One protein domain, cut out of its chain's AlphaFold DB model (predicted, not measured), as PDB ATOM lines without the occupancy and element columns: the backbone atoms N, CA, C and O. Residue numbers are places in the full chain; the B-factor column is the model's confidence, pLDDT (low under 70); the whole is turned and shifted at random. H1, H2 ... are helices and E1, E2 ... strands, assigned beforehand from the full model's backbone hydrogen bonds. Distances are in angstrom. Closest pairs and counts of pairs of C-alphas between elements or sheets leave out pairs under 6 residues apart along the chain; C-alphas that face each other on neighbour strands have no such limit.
ATOM      1  N   PRO A   5     212.620 216.432 173.353       77.56
ATOM      2  CA  PRO A   5     211.201 216.146 173.249       77.56
ATOM      3  C   PRO A   5     210.538 216.238 174.631       77.56
ATOM      4  O   PRO A   5     210.965 215.615 175.605       77.56
ATOM      5  N   LEU A   6     209.455 217.005 174.719       74.00
ATOM      6  CA  LEU A   6     208.590 217.115 175.889       74.00
ATOM      7  C   LEU A   6     207.324 216.264 175.727       74.00
ATOM      8  O   LEU A   6     206.930 215.838 174.638       74.00
ATOM      9  N   LYS A   7     206.613 216.057 176.844       67.25
ATOM     10  CA  LYS A   7     205.271 215.452 176.825       67.25
ATOM     11  C   LYS A   7     204.333 216.288 175.937       67.25
ATOM     12  O   LYS A   7     204.399 217.512 175.959       67.25
ATOM     13  N   LYS A   8     203.395 215.622 175.246       62.19
ATOM     14  CA  LYS A   8     202.374 216.225 174.354       62.19
ATOM     15  C   LYS A   8     202.891 216.790 173.013       62.19
ATOM     16  O   LYS A   8     202.274 217.711 172.495       62.19
ATOM     17  N   ARG A   9     203.944 216.203 172.420       60.88
ATOM     18  CA  ARG A   9     204.490 216.606 171.098       60.88
ATOM     19  C   ARG A   9     204.957 218.068 171.056       60.88
ATOM     20  O   ARG A   9     204.667 218.796 170.119       60.88
ATOM     21  N   LEU A  10     205.614 218.503 172.121       77.19
ATOM     22  CA  LEU A  10     206.315 219.781 172.155       77.19
ATOM     23  C   LEU A  10     207.806 219.464 172.065       77.19
ATOM     24  O   LEU A  10     208.282 218.631 172.832       77.19
ATOM     25  N   PHE A  11     208.538 220.105 171.161       87.31
ATOM     26  CA  PHE A  11     209.990 219.982 171.066       87.31
ATOM     27  C   PHE A  11     210.629 221.340 171.356       87.31
ATOM     28  O   PHE A  11     210.208 222.358 170.808       87.31
ATOM     29  N   ILE A  12     211.627 221.377 172.242       89.25
ATOM     30  CA  ILE A  12     212.405 222.595 172.495       89.25
ATOM     31  C   ILE A  12     213.737 222.462 171.774       89.25
ATOM     32  O   ILE A  12     214.548 221.605 172.125       89.25
ATOM     33  N   HIS A  13     213.973 223.337 170.800       91.31
ATOM     34  CA  HIS A  13     215.283 223.489 170.179       91.31
ATOM     35  C   HIS A  13     216.196 224.301 171.102       91.31
ATOM     36  O   HIS A  13     215.809 225.361 171.589       91.31
ATOM     37  N   VAL A  14     217.404 223.796 171.342       89.69
ATOM     38  CA  VAL A  14     218.442 224.490 172.108       89.69
ATOM     39  C   VAL A  14     219.682 224.548 171.235       89.69
ATOM     40  O   VAL A  14     220.078 223.525 170.685       89.69
ATOM     41  N   PHE A  15     220.255 225.740 171.116       90.19
ATOM     42  CA  PHE A  15     221.477 226.014 170.368       90.19
ATOM     43  C   PHE A  15     222.391 226.857 171.249       90.19
ATOM     44  O   PHE A  15     221.911 227.724 171.984       90.19
ATOM     45  N   ASP A  16     223.687 226.588 171.192       89.56
ATOM     46  CA  ASP A  16     224.699 227.516 171.694       89.56
ATOM     47  C   ASP A  16     225.135 228.473 170.570       89.56
ATOM     48  O   ASP A  16     224.730 228.325 169.419       89.56
ATOM     49  N   GLU A  17     225.933 229.486 170.911       87.94
ATOM     50  CA  GLU A  17     226.392 230.509 169.960       87.94
ATOM     51  C   GLU A  17     227.152 229.897 168.770       87.94
ATOM     52  O   GLU A  17     226.870 230.221 167.620       87.94
ATOM     53  N   LEU A  18     228.045 228.936 169.035       88.50
ATOM     54  CA  LEU A  18     228.875 228.307 168.004       88.50
ATOM     55  C   LEU A  18     228.041 227.463 167.030       88.50
ATOM     56  O   LEU A  18     228.256 227.498 165.819       88.50
ATOM     57  N   THR A  19     227.084 226.696 167.549       90.31
ATOM     58  CA  THR A  19     226.202 225.844 166.740       90.31
ATOM     59  C   THR A  19     225.154 226.647 165.982       90.31
ATOM     60  O   THR A  19     224.797 226.268 164.865       90.31
ATOM     61  N   LEU A  20     224.696 227.771 166.540       93.06
ATOM     62  CA  LEU A  20     223.802 228.690 165.848       93.06
ATOM     63  C   LEU A  20     224.484 229.307 164.621       93.06
ATOM     64  O   LEU A  20     223.890 229.295 163.544       93.06
ATOM     65  N   ASP A  21     225.729 229.767 164.754       93.75
ATOM     66  CA  ASP A  21     226.504 230.309 163.631       93.75
ATOM     67  C   ASP A  21     226.702 229.270 162.520       93.75
ATOM     68  O   ASP A  21     226.545 229.572 161.335       93.75
ATOM     69  N   VAL A  22     226.992 228.019 162.891       94.75
ATOM     70  CA  VAL A  22     227.109 226.909 161.932       94.75
ATOM     71  C   VAL A  22     225.784 226.654 161.212       94.75
ATOM     72  O   VAL A  22     225.766 226.539 159.986       94.75
ATOM     73  N   LEU A  23     224.671 226.590 161.946       95.19
ATOM     74  CA  LEU A  23     223.352 226.366 161.360       95.19
ATOM     75  C   LEU A  23     222.955 227.488 160.406       95.19
ATOM     76  O   LEU A  23     222.570 227.206 159.274       95.19
ATOM     77  N   LEU A  24     223.062 228.746 160.837       94.50
ATOM     78  CA  LEU A  24     222.680 229.901 160.025       94.50
ATOM     79  C   LEU A  24     223.621 230.122 158.838       94.50
ATOM     80  O   LEU A  24     223.190 230.668 157.830       94.50
ATOM     81  N   GLY A  25     224.877 229.674 158.923       93.50
ATOM     82  CA  GLY A  25     225.828 229.727 157.811       93.50
ATOM     83  C   GLY A  25     225.565 228.704 156.699       93.50
ATOM     84  O   GLY A  25     225.997 228.909 155.562       93.50
ATOM     85  N   GLU A  26     224.868 227.603 156.996       95.06
ATOM     86  CA  GLU A  26     224.528 226.575 155.998       95.06
ATOM     87  C   GLU A  26     223.053 226.562 155.598       95.06
ATOM     88  O   GLU A  26     222.725 226.222 154.462       95.06
ATOM     89  N   LEU A  27     222.166 226.935 156.517       95.94
ATOM     90  CA  LEU A  27     220.721 227.047 156.329       95.94
ATOM     91  C   LEU A  27     220.332 228.530 156.333       95.94
ATOM     92  O   LEU A  27     219.467 228.974 157.086       95.94
ATOM     93  N   ASP A  28     221.006 229.299 155.481       94.00
ATOM     94  CA  ASP A  28     220.969 230.765 155.412       94.00
ATOM     95  C   ASP A  28     219.703 231.326 154.725       94.00
ATOM     96  O   ASP A  28     219.646 232.494 154.336       94.00
ATOM     97  N   THR A  29     218.660 230.505 154.579       95.50
ATOM     98  CA  THR A  29     217.318 230.939 154.186       95.50
ATOM     99  C   THR A  29     216.297 230.460 155.215       95.50
ATOM    100  O   THR A  29     216.400 229.360 155.758       95.50
ATOM    101  N   ALA A  30     215.260 231.267 155.460       94.94
ATOM    102  CA  ALA A  30     214.197 230.886 156.390       94.94
ATOM    103  C   ALA A  30     213.539 229.532 156.037       94.94
ATOM    104  O   ALA A  30     213.372 228.720 156.947       94.94
ATOM    105  N   PRO A  31     213.207 229.223 154.762       94.56
ATOM    106  CA  PRO A  31     212.677 227.909 154.396       94.56
ATOM    107  C   PRO A  31     213.615 226.743 154.734       94.56
ATOM    108  O   PRO A  31     213.138 225.730 155.241       94.56
ATOM    109  N   ASP A  32     214.923 226.877 154.486       95.25
ATOM    110  CA  ASP A  32     215.883 225.793 154.734       95.25
ATOM    111  C   ASP A  32     216.048 225.523 156.237       95.25
ATOM    112  O   ASP A  32     216.043 224.363 156.662       95.25
ATOM    113  N   LEU A  33     216.118 226.584 157.053       96.19
ATOM    114  CA  LEU A  33     216.177 226.465 158.510       96.19
ATOM    115  C   LEU A  33     214.897 225.837 159.074       96.19
ATOM    116  O   LEU A  33     214.966 224.890 159.854       96.19
ATOM    117  N   ILE A  34     213.723 226.332 158.670       95.38
ATOM    118  CA  ILE A  34     212.430 225.816 159.148       95.38
ATOM    119  C   ILE A  34     212.271 224.335 158.786       95.38
ATOM    120  O   ILE A  34     211.845 223.538 159.623       95.38
ATOM    121  N   GLU A  35     212.640 223.949 157.565       94.69
ATOM    122  CA  GLU A  35     212.542 222.561 157.116       94.69
ATOM    123  C   GLU A  35     213.488 221.635 157.890       94.69
ATOM    124  O   GLU A  35     213.090 220.531 158.270       94.69
ATOM    125  N   TYR A  36     214.710 222.089 158.183       96.31
ATOM    126  CA  TYR A  36     215.631 221.360 159.051       96.31
ATOM    127  C   TYR A  36     215.048 221.158 160.452       96.31
ATOM    128  O   TYR A  36     215.028 220.028 160.939       96.31
ATOM    129  N   LEU A  37     214.528 222.217 161.085       95.75
ATOM    130  CA  LEU A  37     213.945 222.136 162.430       95.75
ATOM    131  C   LEU A  37     212.759 221.167 162.478       95.75
ATOM    132  O   LEU A  37     212.687 220.336 163.385       95.75
ATOM    133  N   ARG A  38     211.883 221.212 161.466       94.44
ATOM    134  CA  ARG A  38     210.744 220.294 161.332       94.44
ATOM    135  C   ARG A  38     211.198 218.842 161.203       94.44
ATOM    136  O   ARG A  38     210.750 217.981 161.955       94.44
ATOM    137  N   LYS A  39     212.124 218.561 160.282       94.25
ATOM    138  CA  LYS A  39     212.654 217.204 160.075       94.25
ATOM    139  C   LYS A  39     213.431 216.698 161.281       94.25
ATOM    140  O   LYS A  39     213.390 215.507 161.578       94.25
ATOM    141  N   LYS A  40     214.119 217.591 161.988       94.25
ATOM    142  CA  LYS A  40     214.822 217.284 163.230       94.25
ATOM    143  C   LYS A  40     213.836 216.857 164.310       94.25
ATOM    144  O   LYS A  40     214.062 215.835 164.951       94.25
ATOM    145  N   GLU A  41     212.740 217.591 164.490       93.75
ATOM    146  CA  GLU A  41     211.682 217.207 165.426       93.75
ATOM    147  C   GLU A  41     211.084 215.842 165.058       93.75
ATOM    148  O   GLU A  41     211.011 214.959 165.913       93.75
ATOM    149  N   GLU A  42     210.715 215.640 163.791       91.56
ATOM    150  CA  GLU A  42     210.168 214.371 163.295       91.56
ATOM    151  C   GLU A  42     211.133 213.198 163.536       91.56
ATOM    152  O   GLU A  42     210.711 212.113 163.947       91.56
ATOM    153  N   TYR A  43     212.433 213.419 163.325       91.94
ATOM    154  CA  TYR A  43     213.470 212.408 163.495       91.94
ATOM    155  C   TYR A  43     213.708 212.052 164.966       91.94
ATOM    156  O   TYR A  43     213.656 210.877 165.331       91.94
ATOM    157  N   LEU A  44     213.916 213.058 165.819       91.25
ATOM    158  CA  LEU A  44     214.252 212.869 167.234       91.25
ATOM    159  C   LEU A  44     213.050 212.442 168.086       91.25
ATOM    160  O   LEU A  44     213.232 211.886 169.168       91.25
ATOM    161  N   CYS A  45     211.824 212.665 167.609       89.31
ATOM    162  CA  CYS A  45     210.605 212.189 168.262       89.31
ATOM    163  C   CYS A  45     210.188 210.772 167.829       89.31
ATOM    164  O   CYS A  45     209.103 210.320 168.212       89.31
ATOM    165  N   LYS A  46     210.998 210.057 167.032       86.25
ATOM    166  CA  LYS A  46     210.668 208.695 166.592       86.25
ATOM    167  C   LYS A  46     210.567 207.747 167.794       86.25
ATOM    168  O   LYS A  46     211.542 207.490 168.494       86.25
ATOM    169  N   SER A  47     209.373 207.197 168.017       84.50
ATOM    170  CA  SER A  47     209.097 206.288 169.133       84.50
ATOM    171  C   SER A  47     210.005 205.057 169.126       84.50
ATOM    172  O   SER A  47     210.179 204.417 168.089       84.50
ATOM    173  N   GLY A  48     210.506 204.681 170.304       85.06
ATOM    174  CA  GLY A  48     211.312 203.469 170.489       85.06
ATOM    175  C   GLY A  48     212.762 203.588 170.017       85.06
ATOM    176  O   GLY A  48     213.440 202.567 169.934       85.06
ATOM    177  N   VAL A  49     213.228 204.804 169.711       89.00
ATOM    178  CA  VAL A  49     214.616 205.083 169.342       89.00
ATOM    179  C   VAL A  49     215.226 206.073 170.328       89.00
ATOM    180  O   VAL A  49     214.731 207.186 170.486       89.00
ATOM    181  N   ASP A  50     216.327 205.674 170.953       89.31
ATOM    182  CA  ASP A  50     217.148 206.526 171.800       89.31
ATOM    183  C   ASP A  50     218.221 207.222 170.955       89.31
ATOM    184  O   ASP A  50     219.000 206.578 170.249       89.31
ATOM    185  N   PHE A  51     218.286 208.547 171.042       91.00
ATOM    186  CA  PHE A  51     219.274 209.350 170.327       91.00
ATOM    187  C   PHE A  51     220.366 209.831 171.279       91.00
ATOM    188  O   PHE A  51     220.084 210.480 172.286       91.00
ATOM    189  N   ILE A  52     221.619 209.549 170.933       90.75
ATOM    190  CA  ILE A  52     222.806 210.092 171.595       90.75
ATOM    191  C   ILE A  52     223.547 210.919 170.553       90.75
ATOM    192  O   ILE A  52     224.061 210.376 169.582       90.75
ATOM    193  N   ILE A  53     223.555 212.237 170.725       92.50
ATOM    194  CA  ILE A  53     224.102 213.171 169.740       92.50
ATOM    195  C   ILE A  53     225.060 214.114 170.459       92.50
ATOM    196  O   ILE A  53     224.647 214.827 171.377       92.50
ATOM    197  N   CYS A  54     226.329 214.097 170.052       90.88
ATOM    198  CA  CYS A  54     227.382 214.903 170.669       90.88
ATOM    199  C   CYS A  54     227.227 216.406 170.379       90.88
ATOM    200  O   CYS A  54     227.408 217.213 171.292       90.88
ATOM    201  N   GLY A  55     226.804 216.773 169.164       91.94
ATOM    202  CA  GLY A  55     226.702 218.164 168.715       91.94
ATOM    203  C   GLY A  55     225.570 218.407 167.716       91.94
ATOM    204  O   GLY A  55     225.111 217.497 167.023       91.94
ATOM    205  N   GLU A  56     225.103 219.651 167.646       95.25
ATOM    206  CA  GLU A  56     224.092 220.058 166.660       95.25
ATOM    207  C   GLU A  56     224.681 220.094 165.249       95.25
ATOM    208  O   GLU A  56     224.039 219.705 164.280       95.25
ATOM    209  N   GLU A  57     225.929 220.517 165.141       95.88
ATOM    210  CA  GLU A  57     226.731 220.532 163.932       95.88
ATOM    211  C   GLU A  57     226.909 219.126 163.338       95.88
ATOM    212  O   GLU A  57     226.869 218.956 162.118       95.88
ATOM    213  N   ASP A  58     227.033 218.095 164.180       95.19
ATOM    214  CA  ASP A  58     227.122 216.700 163.732       95.19
ATOM    215  C   ASP A  58     225.765 216.177 163.239       95.19
ATOM    216  O   ASP A  58     225.686 215.423 162.259       95.19
ATOM    217  N   LEU A  59     224.676 216.622 163.873       95.94
ATOM    218  CA  LEU A  59     223.319 216.361 163.400       95.94
ATOM    219  C   LEU A  59     223.068 217.042 162.046       95.94
ATOM    220  O   LEU A  59     222.573 216.399 161.118       95.94
ATOM    221  N   LEU A  60     223.483 218.300 161.894       96.94
ATOM    222  CA  LEU A  60     223.420 219.039 160.635       96.94
ATOM    223  C   LEU A  60     224.244 218.357 159.536       96.94
ATOM    224  O   LEU A  60     223.764 218.211 158.413       96.94
ATOM    225  N   ALA A  61     225.456 217.888 159.847       96.50
ATOM    226  CA  ALA A  61     226.277 217.131 158.903       96.50
ATOM    227  C   ALA A  61     225.535 215.888 158.396       96.50
ATOM    228  O   ALA A  61     225.499 215.626 157.194       96.50
ATOM    229  N   THR A  62     224.898 215.152 159.311       95.62
ATOM    230  CA  THR A  62     224.109 213.953 158.997       95.62
ATOM    231  C   THR A  62     222.926 214.275 158.084       95.62
ATOM    232  O   THR A  62     222.654 213.529 157.145       95.62
ATOM    233  N   TYR A  63     222.252 215.400 158.325       96.62
ATOM    234  CA  TYR A  63     221.176 215.902 157.476       96.62
ATOM    235  C   TYR A  63     221.673 216.245 156.063       96.62
ATOM    236  O   TYR A  63     221.177 215.702 155.078       96.62
ATOM    237  N   LEU A  64     222.698 217.095 155.948       95.38
ATOM    238  CA  LEU A  64     223.214 217.579 154.659       95.38
ATOM    239  C   LEU A  64     223.894 216.480 153.823       95.38
ATOM    240  O   LEU A  64     223.945 216.571 152.597       95.38
ATOM    241  N   LEU A  65     224.398 215.424 154.466       94.50
ATOM    242  CA  LEU A  65     224.949 214.244 153.793       94.50
ATOM    243  C   LEU A  65     223.886 213.320 153.198       94.50
ATOM    244  O   LEU A  65     224.239 212.397 152.463       94.50
ATOM    245  N   ASN A  66     222.608 213.555 153.485       93.94
ATOM    246  CA  ASN A  66     221.534 212.652 153.107       93.94
ATOM    247  C   ASN A  66     220.468 213.375 152.259       93.94
ATOM    248  O   ASN A  66     219.409 213.765 152.761       93.94
ATOM    249  N   PRO A  67     220.743 213.576 150.950       89.81
ATOM    250  CA  PRO A  67     219.768 214.097 150.001       89.81
ATOM    251  C   PRO A  67     218.490 213.265 149.997       89.81
ATOM    252  O   PRO A  67     218.516 212.036 150.040       89.81
ATOM    253  N   ASN A  68     217.359 213.948 149.906       84.94
ATOM    254  CA  ASN A  68     216.062 213.312 149.828       84.94
ATOM    255  C   ASN A  68     215.849 212.718 148.426       84.94
ATOM    256  O   ASN A  68     215.941 213.434 147.427       84.94
ATOM    257  N   SER A  69     215.546 211.421 148.356       78.62
ATOM    258  CA  SER A  69     215.255 210.723 147.100       78.62
ATOM    259  C   SER A  69     213.963 211.198 146.439       78.62
ATOM    260  O   SER A  69     213.880 211.221 145.213       78.62
ATOM    261  N   ASP A  70     212.972 211.583 147.243       74.81
ATOM    262  CA  ASP A  70     211.613 211.872 146.776       74.81
ATOM    263  C   ASP A  70     211.465 213.330 146.335       74.81
ATOM    264  O   ASP A  70     210.643 213.662 145.483       74.81
ATOM    265  N   TYR A  71     212.299 214.206 146.900       74.69
ATOM    266  CA  TYR A  71     212.300 215.637 146.630       74.69
ATOM    267  C   TYR A  71     213.704 216.082 146.231       74.69
ATOM    268  O   TYR A  71     214.532 216.346 147.115       74.69
ATOM    269  N   PRO A  72     213.970 216.195 144.914       69.00
ATOM    270  CA  PRO A  72     215.237 216.687 144.404       69.00
ATOM    271  C   PRO A  72     215.585 218.021 145.055       69.00
ATOM    272  O   PRO A  72     214.751 218.924 145.119       69.00
ATOM    273  N   ASN A  73     216.835 218.154 145.494       76.56
ATOM    274  CA  ASN A  73     217.336 219.360 146.144       76.56
ATOM    275  C   ASN A  73     216.698 219.673 147.515       76.56
ATOM    276  O   ASN A  73     216.575 220.833 147.899       76.56
ATOM    277  N   SER A  74     216.299 218.647 148.265       86.06
ATOM    278  CA  SER A  74     216.105 218.750 149.715       86.06
ATOM    279  C   SER A  74     216.930 217.682 150.430       86.06
ATOM    280  O   SER A  74     217.432 216.752 149.799       86.06
ATOM    281  N   PHE A  75     217.060 217.804 151.744       93.06
ATOM    282  CA  PHE A  75     217.778 216.854 152.589       93.06
ATOM    283  C   PHE A  75     216.826 216.188 153.580       93.06
ATOM    284  O   PHE A  75     215.723 216.681 153.819       93.06
ATOM    285  N   THR A  76     217.222 215.059 154.151       94.69
ATOM    286  CA  THR A  76     216.460 214.366 155.193       94.69
ATOM    287  C   THR A  76     217.400 213.663 156.164       94.69
ATOM    288  O   THR A  76     218.594 213.575 155.911       94.69
ATOM    289  N   PHE A  77     216.896 213.141 157.277       94.12
ATOM    290  CA  PHE A  77     217.701 212.298 158.162       94.12
ATOM    291  C   PHE A  77     217.699 210.838 157.686       94.12
ATOM    292  O   PHE A  77     216.703 210.377 157.118       94.12
ATOM    293  N   PRO A  78     218.798 210.091 157.893       91.25
ATOM    294  CA  PRO A  78     218.869 208.689 157.504       91.25
ATOM    295  C   PRO A  78     217.843 207.869 158.287       91.25
ATOM    296  O   PRO A  78     217.691 208.028 159.500       91.25
ATOM    297  N   ALA A  79     217.146 206.962 157.601       88.06
ATOM    298  CA  ALA A  79     216.173 206.090 158.245       88.06
ATOM    299  C   ALA A  79     216.846 205.238 159.335       88.06
ATOM    300  O   ALA A  79     217.877 204.612 159.100       88.06
ATOM    301  N   VAL A  80     216.239 205.192 160.523       86.00
ATOM    302  CA  VAL A  80     216.673 204.278 161.590       86.00
ATOM    303  C   VAL A  80     216.278 202.852 161.189       86.00
ATOM    304  O   VAL A  80     215.071 202.631 161.034       86.00
ATOM    305  N   PRO A  81     217.235 201.917 161.007       78.69
ATOM    306  CA  PRO A  81     216.941 200.558 160.557       78.69
ATOM    307  C   PRO A  81     216.033 199.795 161.524       78.69
ATOM    308  O   PRO A  81     216.128 199.968 162.741       78.69
ATOM    309  N   ASP A  82     215.203 198.901 160.989       75.44
ATOM    310  CA  ASP A  82     214.310 198.070 161.798       75.44
ATOM    311  C   ASP A  82     215.093 197.226 162.817       75.44
ATOM    312  O   ASP A  82     216.140 196.646 162.518       75.44
ATOM    313  N   GLY A  83     214.592 197.178 164.055       72.69
ATOM    314  CA  GLY A  83     215.237 196.473 165.168       72.69
ATOM    315  C   GLY A  83     216.426 197.207 165.803       72.69
ATOM    316  O   GLY A  83     217.019 196.687 166.751       72.69
ATOM    317  N   LYS A  84     216.786 198.406 165.322       76.69
ATOM    318  CA  LYS A  84     217.711 199.311 166.015       76.69
ATOM    319  C   LYS A  84     216.917 200.314 166.845       76.69
ATOM    320  O   LYS A  84     216.156 201.111 166.307       76.69
ATOM    321  N   ASN A  85     217.171 200.311 168.150       84.50
ATOM    322  CA  ASN A  85     216.511 201.210 169.100       84.50
ATOM    323  C   ASN A  85     217.439 202.337 169.565       84.50
ATOM    324  O   ASN A  85     217.106 203.040 170.507       84.50
ATOM    325  N   GLN A  86     218.617 202.488 168.955       88.25
ATOM    326  CA  GLN A  86     219.579 203.513 169.337       88.25
ATOM    327  C   GLN A  86     220.303 204.069 168.112       88.25
ATOM    328  O   GLN A  86     220.756 203.307 167.254       88.25
ATOM    329  N   VAL A  87     220.431 205.393 168.062       91.12
ATOM    330  CA  VAL A  87     221.252 206.130 167.099       91.12
ATOM    331  C   VAL A  87     222.291 206.926 167.876       91.12
ATOM    332  O   VAL A  87     221.949 207.684 168.783       91.12
ATOM    333  N   LEU A  88     223.558 206.752 167.507       91.94
ATOM    334  CA  LEU A  88     224.689 207.484 168.066       91.94
ATOM    335  C   LEU A  88     225.321 208.340 166.966       91.94
ATOM    336  O   LEU A  88     225.756 207.803 165.948       91.94
ATOM    337  N   LEU A  89     225.380 209.651 167.190       91.69
ATOM    338  CA  LEU A  89     226.160 210.593 166.394       91.69
ATOM    339  C   LEU A  89     227.324 211.088 167.252       91.69
ATOM    340  O   LEU A  89     227.132 211.865 168.189       91.69
ATOM    341  N   GLU A  90     228.510 210.573 166.943       90.69
ATOM    342  CA  GLU A  90     229.758 210.934 167.612       90.69
ATOM    343  C   GLU A  90     230.264 212.309 167.172       90.69
ATOM    344  O   GLU A  90     229.975 212.774 166.066       90.69
ATOM    345  N   GLU A  91     231.099 212.901 168.021       93.50
ATOM    346  CA  GLU A  91     231.762 214.171 167.750       93.50
ATOM    347  C   GLU A  91     232.658 214.110 166.500       93.50
ATOM    348  O   GLU A  91     233.393 213.142 166.249       93.50
ATOM    349  N   GLY A  92     232.631 215.190 165.716       94.56
ATOM    350  CA  GLY A  92     233.552 215.420 164.603       94.56
ATOM    351  C   GLY A  92     233.014 215.014 163.230       94.56
ATOM    352  O   GLY A  92     233.733 215.154 162.233       94.56
ATOM    353  N   GLY A  93     231.761 214.566 163.143       94.62
ATOM    354  CA  GLY A  93     231.038 214.386 161.884       94.62
ATOM    355  C   GLY A  93     231.009 215.666 161.046       94.62
ATOM    356  O   GLY A  93     231.315 215.621 159.853       94.62
ATOM    357  N   TRP A  94     230.767 216.818 161.674       95.94
ATOM    358  CA  TRP A  94     230.814 218.133 161.033       95.94
ATOM    359  C   TRP A  94     232.183 218.456 160.433       95.94
ATOM    360  O   TRP A  94     232.290 218.824 159.261       95.94
ATOM    361  N   SER A  95     233.251 218.256 161.208       96.56
ATOM    362  CA  SER A  95     234.624 218.508 160.753       96.56
ATOM    363  C   SER A  95     234.996 217.628 159.557       96.56
ATOM    364  O   SER A  95     235.565 218.116 158.578       96.56
ATOM    365  N   ARG A  96     234.622 216.340 159.592       97.19
ATOM    366  CA  ARG A  96     234.825 215.410 158.468       97.19
ATOM    367  C   ARG A  96     234.007 215.819 157.246       97.19
ATOM    368  O   ARG A  96     234.528 215.788 156.134       97.19
ATOM    369  N   PHE A  97     232.752 216.220 157.442       96.69
ATOM    370  CA  PHE A  97     231.888 216.672 156.358       96.69
ATOM    371  C   PHE A  97     232.458 217.914 155.672       96.69
ATOM    372  O   PHE A  97     232.625 217.903 154.455       96.69
ATOM    373  N   ARG A  98     232.858 218.938 156.432       97.06
ATOM    374  CA  ARG A  98     233.484 220.153 155.890       97.06
ATOM    375  C   ARG A  98     234.765 219.889 155.099       97.06
ATOM    376  O   ARG A  98     235.037 220.600 154.136       97.06
ATOM    377  N   ALA A  99     235.544 218.887 155.500       97.62
ATOM    378  CA  ALA A  99     236.762 218.480 154.800       97.62
ATOM    379  C   ALA A  99     236.497 217.603 153.556       97.62
ATOM    380  O   ALA A  99     237.438 217.247 152.851       97.62
ATOM    381  N   SER A 100     235.243 217.225 153.291       97.56
ATOM    382  CA  SER A 100     234.889 216.294 152.218       97.56
ATOM    383  C   SER A 100     234.675 216.970 150.860       97.56
ATOM    384  O   SER A 100     234.205 218.107 150.759       97.56
ATOM    385  N   ASP A 101     234.892 216.203 149.788       96.62
ATOM    386  CA  ASP A 101     234.528 216.606 148.424       96.62
ATOM    387  C   ASP A 101     233.025 216.874 148.270       96.62
ATOM    388  O   ASP A 101     232.614 217.686 147.437       96.62
ATOM    389  N   THR A 102     232.187 216.184 149.049       94.44
ATOM    390  CA  THR A 102     230.730 216.365 149.035       94.44
ATOM    391  C   THR A 102     230.362 217.784 149.450       94.44
ATOM    392  O   THR A 102     229.590 218.440 148.750       94.44
ATOM    393  N   TYR A 103     230.967 218.292 150.525       95.94
ATOM    394  CA  TYR A 103     230.751 219.665 150.974       95.94
ATOM    395  C   TYR A 103     231.249 220.682 149.941       95.94
ATOM    396  O   TYR A 103     230.512 221.594 149.566       95.94
ATOM    397  N   ALA A 104     232.449 220.483 149.384       96.62
ATOM    398  CA  ALA A 104     232.983 221.361 148.341       96.62
ATOM    399  C   ALA A 104     232.063 221.435 147.104       96.62
ATOM    400  O   ALA A 104     231.817 222.517 146.561       96.62
ATOM    401  N   LYS A 105     231.506 220.294 146.674       93.88
ATOM    402  CA  LYS A 105     230.523 220.231 145.579       93.88
ATOM    403  C   LYS A 105     229.226 220.948 145.936       93.88
ATOM    404  O   LYS A 105     228.718 221.686 145.093       93.88
ATOM    405  N   LEU A 106     228.719 220.765 147.157       91.88
ATOM    406  CA  LEU A 106     227.517 221.446 147.633       91.88
ATOM    407  C   LEU A 106     227.705 222.967 147.603       91.88
ATOM    408  O   LEU A 106     226.922 223.649 146.948       91.88
ATOM    409  N   LYS A 107     228.779 223.502 148.205       94.19
ATOM    410  CA  LYS A 107     229.053 224.952 148.213       94.19
ATOM    411  C   LYS A 107     229.221 225.517 146.801       94.19
ATOM    412  O   LYS A 107     228.652 226.557 146.484       94.19
ATOM    413  N   LYS A 108     229.933 224.805 145.919       94.25
ATOM    414  CA  LYS A 108     230.084 225.203 144.509       94.25
ATOM    415  C   LYS A 108     228.756 225.200 143.750       94.25
ATOM    416  O   LYS A 108     228.572 226.011 142.849       94.25
ATOM    417  N   MET A 109     227.859 224.275 144.071       89.44
ATOM    418  CA  MET A 109     226.537 224.205 143.461       89.44
ATOM    419  C   MET A 109     225.682 225.393 143.905       89.44
ATOM    420  O   MET A 109     225.161 226.119 143.059       89.44
ATOM    421  N   VAL A 110     225.597 225.637 145.215       91.62
ATOM    422  CA  VAL A 110     224.715 226.678 145.752       91.62
ATOM    423  C   VAL A 110     225.222 228.093 145.509       91.62
ATOM    424  O   VAL A 110     224.404 228.991 145.502       91.62
TER     425      VAL A 110
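This is residues 5 to 110 of the 290 residues of an uncharacterized protein of Delftia tsuruhatensis (UniProt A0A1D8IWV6). A short helix, H3, sits in the middle, with H1 and H4 packed on it and the longest helix, H2, crossing close by; a small ribbon of two parallel strands, E2 and E3, lies toward one end. E1 and H5 lie toward opposite ends of the long axis, and a long loop, residues 65 to 85, joins H3 to E3. The printed part has 106 residues, mostly helix by class, in the order E1 H1 H2 E2 H3 E3 H4 H5. It is compact, with a radius of gyration of the C-alphas of 13.9 A and spans of 40 by 30 by 28 A.

E1 is residues 10 to 12, from C-alpha 10 at (206.315, 219.781, 172.155). H1 is residues 17 to 26, 14.6 A long, and H2 residues 30 to 44, 21.0 A. E2 is residues 50 to 53, H3 residues 56 to 64, 12.3 A, and E3 residues 86 to 89. H4 is residues 93 to 98; H5, residues 101 to 110, 14.3 A, ends at C-alpha 110 at (224.715, 226.678, 145.752).

E1 pairs with no named strand; residues 5 to 6 pair antiparallel with its residues 10 to 11. H1 touches H3, closest C-alphas Thr 19 and Glu 57 at 6.0 A, at a shallow tilt of 14 degrees, the same way. H2 is close to H3 but not clearly touching, closest C-alphas Tyr 36 and Tyr 63 at 7.9 A, about perpendicular at 79 degrees. E2 and E3 are parallel, with N 52 and O 87 within hydrogen-bond range at 2.9 A. E2, H3 and E3 form a strand-helix-strand unit, two parallel neighbour strands with a helix between, its crossover left-handed. H3 touches H4, closest C-alphas Asp 58 and Trp 94 at 4.8 A, at a steep tilt of 60 degrees. H5 is close to H4 but not clearly touching, closest C-alphas Phe 97 and Tyr 103 at 6.3 A. In H1 to H5 every O i to N i+4 pair is within hydrogen-bond range.

The two C-alphas farthest apart, of Lys 7 and Lys 108, are 41.9 A apart. The printed part has no cut; the link from H3 to E3 is long, 21 residues, and the other links are tight. The model's pLDDT is under 70 at residues 7 to 9 and 72.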